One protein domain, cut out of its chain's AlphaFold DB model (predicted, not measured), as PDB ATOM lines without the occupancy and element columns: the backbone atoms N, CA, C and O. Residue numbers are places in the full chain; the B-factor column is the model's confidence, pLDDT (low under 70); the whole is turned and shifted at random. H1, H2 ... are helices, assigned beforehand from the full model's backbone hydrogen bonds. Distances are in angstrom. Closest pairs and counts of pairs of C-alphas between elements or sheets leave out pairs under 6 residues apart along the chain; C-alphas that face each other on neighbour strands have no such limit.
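AT A GLANCE: This is residues 113 to 176 of the 176 residues of the protein "Serine/threonine protein phosphatase 7 long form isogeny" of Cajanus cajan (UniProt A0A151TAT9). Look first at H1, the longest helix: it enters a loose, open ring of chain from one side, end on, and its last residues come near the middle of that ring. H2 packs on one side of H1, the long link of residues 144 to 158 sweeps round to H3 on the far side, and the short H4 comes back near the end of H1, leaving the ring open between H4 and H2. The printed part has 64 residues with four named helices, H1, H2, H3 and H4 in that order along the chain, and no named strand. The class is all helix, though under half of the residues, 29 of 64, are in named elements. The whole is only just compact, close to loose, with a radius of gyration of the C-alphas of 12.7 A, and spans 33 by 28 by 20 A.

HOW THE PARTS SIT: Begin with H1, residues 113 to 123, and look for H2, residues 139 to 143: they touch, and their closest C-alphas, those of Ser 118 and Val 140, are 5.5 A apart. Next find H4, residues 171 to 174; it is close to H1 but not clearly touching, the closest C-alphas being those of Arg 123 and Gln 173 at 7.0 A. Then look for H3, residues 159 to 167, which touches no helix and is apart from H1, H2 and H4. H2 and H4 are apart too. Along the backbone, every O i to N i+4 pair in H1 and H3 is within hydrogen-bond range. In H2 0 of 1 such pairs is within range, beside 2 of 2 O i to N i+3 pairs, and H4 is too short for any O i to N i+4 pair.

IN THESE COORDINATES: Find C-alpha 113 at (45.812, 50.773, 160.268); from there H1 runs 15.3 A to C-alpha 123 at (49.200, 56.814, 146.617). H3 measures 12.2 A from C-alpha 159 to C-alpha 167. H2 is 8.4 A long from C-alpha 139 to C-alpha 143. H4 is 5.1 A long and ends at C-alpha 174, at (49.785, 63.630, 148.038).

THE WHOLE: The two C-alphas farthest apart are those of Gly 146 and His 168, at 34.4 A. The printed part has no cut and ends at Leu 176, the chain's last residue. Follow residues 124 to 138 from H1 to H2 and residues 144 to 158 from H2 to H3: each is a long link of 15 residues. The link from H3 to H4 is tight, with 3 residues. Mean pLDDT of the printed part is 78.2; look for low confidence, under 70, at residues 145 to 148 and 173 to 176.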
ATOM      1  N   ALA A 113      44.689  51.219 161.097       89.00
ATOM      2  CA  ALA A 113      45.812  50.773 160.268       89.00
ATOM      3  C   ALA A 113      45.376  50.433 158.832       89.00
ATOM      4  O   ALA A 113      46.062  50.791 157.879       89.00
ATOM      5  N   SER A 114      44.196  49.828 158.659       87.88
ATOM      6  CA  SER A 114      43.639  49.509 157.339       87.88
ATOM      7  C   SER A 114      43.385  50.753 156.483       87.88
ATOM      8  O   SER A 114      43.561  50.702 155.266       87.88
ATOM      9  N   LEU A 115      42.996  51.877 157.099       89.94
ATOM     10  CA  LEU A 115      42.826  53.150 156.395       89.94
ATOM     11  C   LEU A 115      44.178  53.696 155.931       89.94
ATOM     12  O   LEU A 115      44.314  54.041 154.759       89.94
ATOM     13  N   LEU A 116      45.174  53.721 156.823       90.25
ATOM     14  CA  LEU A 116      46.530  54.164 156.489       90.25
ATOM     15  C   LEU A 116      47.139  53.307 155.374       90.25
ATOM     16  O   LEU A 116      47.677  53.838 154.408       90.25
ATOM     17  N   GLN A 117      46.999  51.986 155.480       88.25
ATOM     18  CA  GLN A 117      47.492  51.031 154.494       88.25
ATOM     19  C   GLN A 117      46.795  51.202 153.138       88.25
ATOM     20  O   GLN A 117      47.459  51.269 152.109       88.25
ATOM     21  N   SER A 118      45.463  51.323 153.127       88.00
ATOM     22  CA  SER A 118      44.700  51.555 151.894       88.00
ATOM     23  C   SER A 118      45.092  52.876 151.226       88.00
ATOM     24  O   SER A 118      45.266  52.915 150.008       88.00
ATOM     25  N   TRP A 119      45.279  53.947 152.006       88.38
ATOM     26  CA  TRP A 119      45.774  55.226 151.494       88.38
ATOM     27  C   TRP A 119      47.175  55.079 150.893       88.38
ATOM     28  O   TRP A 119      47.393  55.465 149.744       88.38
ATOM     29  N   ALA A 120      48.093  54.450 151.630       87.88
ATOM     30  CA  ALA A 120      49.471  54.253 151.206       87.88
ATOM     31  C   ALA A 120      49.544  53.476 149.889       87.88
ATOM     32  O   ALA A 120      50.245  53.887 148.976       87.88
ATOM     33  N   TRP A 121      48.765  52.407 149.731       87.31
ATOM     34  CA  TRP A 121      48.761  51.611 148.503       87.31
ATOM     35  C   TRP A 121      48.110  52.298 147.304       87.31
ATOM     36  O   TRP A 121      48.507  52.045 146.169       87.31
ATOM     37  N   HIS A 122      47.131  53.176 147.524       85.19
ATOM     38  CA  HIS A 122      46.571  53.983 146.440       85.19
ATOM     39  C   HIS A 122      47.526  55.094 145.986       85.19
ATOM     40  O   HIS A 122      47.548  55.415 144.801       85.19
ATOM     41  N   ARG A 123      48.302  55.680 146.905       83.69
ATOM     42  CA  ARG A 123      49.200  56.814 146.617       83.69
ATOM     43  C   ARG A 123      50.618  56.404 146.245       83.69
ATOM     44  O   ARG A 123      51.282  57.104 145.494       83.69
ATOM     45  N   MET A 124      51.058  55.245 146.718       83.69
ATOM     46  CA  MET A 124      52.374  54.679 146.451       83.69
ATOM     47  C   MET A 124      52.215  53.278 145.835       83.69
ATOM     48  O   MET A 124      52.438  52.270 146.508       83.69
ATOM     49  N   PRO A 125      51.847  53.168 144.543       80.69
ATOM     50  CA  PRO A 125      51.641  51.870 143.894       80.69
ATOM     51  C   PRO A 125      52.869  50.951 143.933       80.69
ATOM     52  O   PRO A 125      52.726  49.736 143.887       80.69
ATOM     53  N   TYR A 126      54.073  51.514 144.063       79.00
ATOM     54  CA  TYR A 126      55.330  50.765 144.142       79.00
ATOM     55  C   TYR A 126      55.521  49.990 145.461       79.00
ATOM     56  O   TYR A 126      56.359  49.095 145.505       79.00
ATOM     57  N   ILE A 127      54.763  50.314 146.521       82.62
ATOM     58  CA  ILE A 127      54.684  49.503 147.755       82.62
ATOM     59  C   ILE A 127      53.394  48.695 147.855       82.62
ATOM     60  O   ILE A 127      53.202  47.936 148.808       82.62
ATOM     61  N   ALA A 128      52.477  48.900 146.912       84.88
ATOM     62  CA  ALA A 128      51.204  48.218 146.913       84.88
ATOM     63  C   ALA A 128      51.387  46.777 146.430       84.88
ATOM     64  O   ALA A 128      52.089  46.531 145.448       84.88
ATOM     65  N   PRO A 129      50.711  45.810 147.063       84.69
ATOM     66  CA  PRO A 129      50.651  44.474 146.516       84.69
ATOM     67  C   PRO A 129      49.870  44.489 145.205       84.69
ATOM     68  O   PRO A 129      48.866  45.201 145.046       84.69
ATOM     69  N   ILE A 130      50.315  43.649 144.276       81.88
ATOM     70  CA  ILE A 130      49.666  43.447 142.989       81.88
ATOM     71  C   ILE A 130      48.285  42.854 143.259       81.88
ATOM     72  O   ILE A 130      48.149  41.707 143.688       81.88
ATOM     73  N   SER A 131      47.249  43.638 142.970       79.56
ATOM     74  CA  SER A 131      45.869  43.174 142.979       79.56
ATOM     75  C   SER A 131      45.283  43.271 141.581       79.56
ATOM     76  O   SER A 131      45.296  44.330 140.959       79.56
ATOM     77  N   ARG A 132      44.752  42.142 141.105       77.62
ATOM     78  CA  ARG A 132      43.983  42.054 139.856       77.62
ATOM     79  C   ARG A 132      42.492  42.313 140.078       77.62
ATOM     80  O   ARG A 132      41.715  42.210 139.136       77.62
ATOM     81  N   LEU A 133      42.087  42.593 141.318       79.25
ATOM     82  CA  LEU A 133      40.700  42.893 141.635       79.25
ATOM     83  C   LEU A 133      40.384  44.348 141.267       79.25
ATOM     84  O   LEU A 133      41.211  45.237 141.511       79.25
ATOM     85  N   PRO A 134      39.190  44.612 140.708       78.56
ATOM     86  CA  PRO A 134      38.725  45.976 140.521       78.56
ATOM     87  C   PRO A 134      38.580  46.669 141.881       78.56
ATOM     88  O   PRO A 134      38.296  46.032 142.897       78.56
ATOM     89  N   ALA A 135      38.775  47.987 141.903       78.06
ATOM     90  CA  ALA A 135      38.501  48.780 143.094       78.06
ATOM     91  C   ALA A 135      36.982  48.843 143.312       78.06
ATOM     92  O   ALA A 135      36.276  49.548 142.594       78.06
ATOM     93  N   THR A 136      36.481  48.091 144.288       81.56
ATOM     94  CA  THR A 136      35.086  48.150 144.740       81.56
ATOM     95  C   THR A 136      35.007  48.825 146.101       81.56
ATOM     96  O   THR A 136      35.993  48.880 146.835       81.56
ATOM     97  N   PHE A 137      33.845  49.378 146.442       78.81
ATOM     98  CA  PHE A 137      33.617  49.881 147.792       78.81
ATOM     99  C   PHE A 137      33.296  48.713 148.744       78.81
ATOM    100  O   PHE A 137      32.458  47.883 148.389       78.81
ATOM    101  N   PRO A 138      33.883  48.667 149.958       78.69
ATOM    102  CA  PRO A 138      34.929  49.557 150.484       78.69
ATOM    103  C   PRO A 138      36.285  49.385 149.781       78.69
ATOM    104  O   PRO A 138      36.726  48.263 149.589       78.69
ATOM    105  N   LEU A 139      37.000  50.480 149.475       81.81
ATOM    106  CA  LEU A 139      38.243  50.453 148.669       81.81
ATOM    107  C   LEU A 139      39.328  49.497 149.189       81.81
ATOM    108  O   LEU A 139      40.102  48.940 148.413       81.81
ATOM    109  N   VAL A 140      39.378  49.285 150.507       78.94
ATOM    110  CA  VAL A 140      40.304  48.330 151.136       78.94
ATOM    111  C   VAL A 140      40.082  46.893 150.642       78.94
ATOM    112  O   VAL A 140      41.016  46.091 150.629       78.94
ATOM    113  N   CYS A 141      38.877  46.572 150.161       81.00
ATOM    114  CA  CYS A 141      38.522  45.249 149.665       81.00
ATOM    115  C   CYS A 141      39.283  44.838 148.406       81.00
ATOM    116  O   CYS A 141      39.463  43.642 148.172       81.00
ATOM    117  N   LYS A 142      39.842  45.803 147.662       82.12
ATOM    118  CA  LYS A 142      40.768  45.532 146.553       82.12
ATOM    119  C   LYS A 142      41.915  44.601 146.967       82.12
ATOM    120  O   LYS A 142      42.416  43.842 146.140       82.12
ATOM    121  N   TRP A 143      42.310  44.630 148.237       80.88
ATOM    122  CA  TRP A 143      43.398  43.819 148.777       80.88
ATOM    123  C   TRP A 143      42.956  42.866 149.896       80.88
ATOM    124  O   TRP A 143      43.802  42.268 150.549       80.88
ATOM    125  N   SER A 144      41.650  42.691 150.130       70.62
ATOM    126  CA  SER A 144      41.139  41.842 151.224       70.62
ATOM    127  C   SER A 144      40.759  40.421 150.793       70.62
ATOM    128  O   SER A 144      40.234  39.651 151.594       70.62
ATOM    129  N   GLY A 145      40.965  40.060 149.527       58.84
ATOM    130  CA  GLY A 145      40.414  38.839 148.939       58.84
ATOM    131  C   GLY A 145      41.258  37.587 149.159       58.84
ATOM    132  O   GLY A 145      41.772  37.083 148.170       58.84
ATOM    133  N   GLY A 146      41.398  37.105 150.405       54.75
ATOM    134  CA  GLY A 146      41.754  35.717 150.795       54.75
ATOM    135  C   GLY A 146      43.014  35.062 150.197       54.75
ATOM    136  O   GLY A 146      43.330  33.922 150.522       54.75
ATOM    137  N   ARG A 147      43.731  35.753 149.317       57.28
ATOM    138  CA  ARG A 147      44.961  35.329 148.665       57.28
ATOM    139  C   ARG A 147      46.114  36.011 149.375       57.28
ATOM    140  O   ARG A 147      46.004  37.171 149.769       57.28
ATOM    141  N   VAL A 148      47.226  35.294 149.499       63.12
ATOM    142  CA  VAL A 148      48.503  35.882 149.901       63.12
ATOM    143  C   VAL A 148      48.756  37.093 149.002       63.12
ATOM    144  O   VAL A 148      48.750  36.972 147.776       63.12
ATOM    145  N   LEU A 149      48.890  38.270 149.615       74.50
ATOM    146  CA  LEU A 149      49.197  39.507 148.910       74.50
ATOM    147  C   LEU A 149      50.478  39.304 148.099       74.50
ATOM    148  O   LEU A 149      51.501  38.890 148.644       74.50
ATOM    149  N   ASN A 150      50.414  39.568 146.794       76.69
ATOM    150  CA  ASN A 150      51.577  39.415 145.934       76.69
ATOM    151  C   ASN A 150      52.415  40.698 145.963       76.69
ATOM    152  O   ASN A 150      52.031  41.703 145.368       76.69
ATOM    153  N   PHE A 151      53.560  40.639 146.633       79.19
ATOM    154  CA  PHE A 151      54.545  41.719 146.704       79.19
ATOM    155  C   PHE A 151      55.722  41.512 145.741       79.19
ATOM    156  O   PHE A 151      56.783  42.098 145.930       79.19
ATOM    157  N   GLN A 152      55.575  40.668 144.715       70.75
ATOM    158  CA  GLN A 152      56.621  40.453 143.718       70.75
ATOM    159  C   GLN A 152      57.039  41.801 143.110       70.75
ATOM    160  O   GLN A 152      56.210  42.518 142.552       70.75
ATOM    161  N   ASN A 153      58.330  42.125 143.238       70.75
ATOM    162  CA  ASN A 153      58.966  43.389 142.840       70.75
ATOM    163  C   ASN A 153      58.709  44.606 143.751       70.75
ATOM    164  O   ASN A 153      59.097  45.716 143.388       70.75
ATOM    165  N   VAL A 154      58.116  44.424 144.934       76.75
ATOM    166  CA  VAL A 154      58.094  45.459 145.976       76.75
ATOM    167  C   VAL A 154      59.393  45.362 146.785       76.75
ATOM    168  O   VAL A 154      59.682  44.294 147.327       76.75
ATOM    169  N   PRO A 155      60.196  46.436 146.890       74.06
ATOM    170  CA  PRO A 155      61.427  46.416 147.674       74.06
ATOM    171  C   PRO A 155      61.171  46.026 149.138       74.06
ATOM    172  O   PRO A 155      60.361  46.639 149.834       74.06
ATOM    173  N   HIS A 156      61.883  45.022 149.642       73.31
ATOM    174  CA  HIS A 156      61.815  44.625 151.048       73.31
ATOM    175  C   HIS A 156      62.998  45.217 151.817       73.31
ATOM    176  O   HIS A 156      64.127  45.172 151.339       73.31
ATOM    177  N   ASN A 157      62.747  45.762 153.011       74.25
ATOM    178  CA  ASN A 157      63.763  46.361 153.893       74.25
ATOM    179  C   ASN A 157      64.589  47.516 153.281       74.25
ATOM    180  O   ASN A 157      65.616  47.896 153.838       74.25
ATOM    181  N   ASP A 158      64.128  48.130 152.188       81.38
ATOM    182  CA  ASP A 158      64.805  49.254 151.531       81.38
ATOM    183  C   ASP A 158      64.446  50.603 152.177       81.38
ATOM    184  O   ASP A 158      63.776  51.462 151.600       81.38
ATOM    185  N   VAL A 159      64.870  50.789 153.428       81.75
ATOM    186  CA  VAL A 159      64.602  52.023 154.188       81.75
ATOM    187  C   VAL A 159      65.182  53.251 153.479       81.75
ATOM    188  O   VAL A 159      64.567  54.317 153.497       81.75
ATOM    189  N   VAL A 160      66.344  53.107 152.836       82.94
ATOM    190  CA  VAL A 160      67.019  54.199 152.122       82.94
ATOM    191  C   VAL A 160      66.222  54.610 150.885       82.94
ATOM    192  O   VAL A 160      65.955  55.800 150.710       82.94
ATOM    193  N   GLY A 161      65.782  53.650 150.068       82.62
ATOM    194  CA  GLY A 161      64.954  53.919 148.896       82.62
ATOM    195  C   GLY A 161      63.591  54.500 149.265       82.62
ATOM    196  O   GLY A 161      63.132  55.442 148.615       82.62
ATOM    197  N   TYR A 162      62.970  54.021 150.349       81.69
ATOM    198  CA  TYR A 162      61.742  54.626 150.865       81.69
ATOM    199  C   TYR A 162      61.953  56.070 151.299       81.69
ATOM    200  O   TYR A 162      61.194  56.941 150.875       81.69
ATOM    201  N   ARG A 163      62.999  56.340 152.087       83.75
ATOM    202  CA  ARG A 163      63.320  57.692 152.551       83.75
ATOM    203  C   ARG A 163      63.568  58.645 151.388       83.75
ATOM    204  O   ARG A 163      62.927  59.685 151.321       83.75
ATOM    205  N   SER A 164      64.410  58.241 150.438       84.62
ATOM    206  CA  SER A 164      64.695  59.033 149.241       84.62
ATOM    207  C   SER A 164      63.412  59.394 148.490       84.62
ATOM    208  O   SER A 164      63.231  60.547 148.118       84.62
ATOM    209  N   ARG A 165      62.470  58.461 148.320       80.62
ATOM    210  CA  ARG A 165      61.197  58.756 147.644       80.62
ATOM    211  C   ARG A 165      60.300  59.700 148.440       80.62
ATOM    212  O   ARG A 165      59.686  60.567 147.831       80.62
ATOM    213  N   PHE A 166      60.233  59.554 149.763       81.19
ATOM    214  CA  PHE A 166      59.485  60.491 150.606       81.19
ATOM    215  C   PHE A 166      60.055  61.907 150.533       81.19
ATOM    216  O   PHE A 166      59.280  62.855 150.455       81.19
ATOM    217  N   ASP A 167      61.379  62.052 150.481       84.88
ATOM    218  CA  ASP A 167      62.035  63.361 150.382       84.88
ATOM    219  C   ASP A 167      61.760  64.067 149.034       84.88
ATOM    220  O   ASP A 167      61.864  65.288 148.947       84.88
ATOM    221  N   HIS A 168      61.384  63.315 147.990       84.06
ATOM    222  CA  HIS A 168      61.109  63.833 146.641       84.06
ATOM    223  C   HIS A 168      59.622  63.781 146.251       84.06
ATOM    224  O   HIS A 168      59.287  64.054 145.095       84.06
ATOM    225  N   ILE A 169      58.724  63.414 147.173       79.88
ATOM    226  CA  ILE A 169      57.291  63.356 146.878       79.88
ATOM    227  C   ILE A 169      56.757  64.779 146.662       79.88
ATOM    228  O   ILE A 169      56.979  65.674 147.478       79.88
ATOM    229  N   GLN A 170      56.075  65.006 145.542       77.81
ATOM    230  CA  GLN A 170      55.494  66.310 145.220       77.81
ATOM    231  C   GLN A 170      54.059  66.421 145.761       77.81
ATOM    232  O   GLN A 170      53.373  65.418 145.969       77.81
ATOM    233  N   ASN A 171      53.590  67.649 146.020       71.62
ATOM    234  CA  ASN A 171      52.271  67.886 146.625       71.62
ATOM    235  C   ASN A 171      51.114  67.340 145.769       71.62
ATOM    236  O   ASN A 171      50.143  66.819 146.311       71.62
ATOM    237  N   ASP A 172      51.213  67.393 144.446       73.62
ATOM    238  CA  ASP A 172      50.239  66.822 143.504       73.62
ATOM    239  C   ASP A 172      50.100  65.292 143.630       73.62
ATOM    240  O   ASP A 172      49.050  64.730 143.328       73.62
ATOM    241  N   GLN A 173      51.124  64.610 144.150       64.88
ATOM    242  CA  GLN A 173      51.087  63.170 144.416       64.88
ATOM    243  C   GLN A 173      50.415  62.828 145.758       64.88
ATOM    244  O   GLN A 173      49.950  61.699 145.957       64.88
ATOM    245  N   VAL A 174      50.328  63.798 146.676       62.91
ATOM    246  CA  VAL A 174      49.785  63.630 148.038       62.91
ATOM    247  C   VAL A 174      48.355  64.165 148.158       62.91
ATOM    248  O   VAL A 174      47.531  63.568 148.859       62.91
ATOM    249  N   THR A 175      48.043  65.262 147.469       53.81
ATOM    250  CA  THR A 175      46.727  65.915 147.508       53.81
ATOM    251  C   THR A 175      45.765  65.344 146.453       53.81
ATOM    252  O   THR A 175      46.162  64.594 145.560       53.81
ATOM    253  N   LEU A 176      44.461  65.572 146.646       53.56
ATOM    254  CA  LEU A 176      43.415  65.282 145.655       53.56
ATOM    255  C   LEU A 176      43.299  66.439 144.667       53.56
ATOM    256  O   LEU A 176      43.425  67.591 145.139       53.56
TER     257      LEU A 176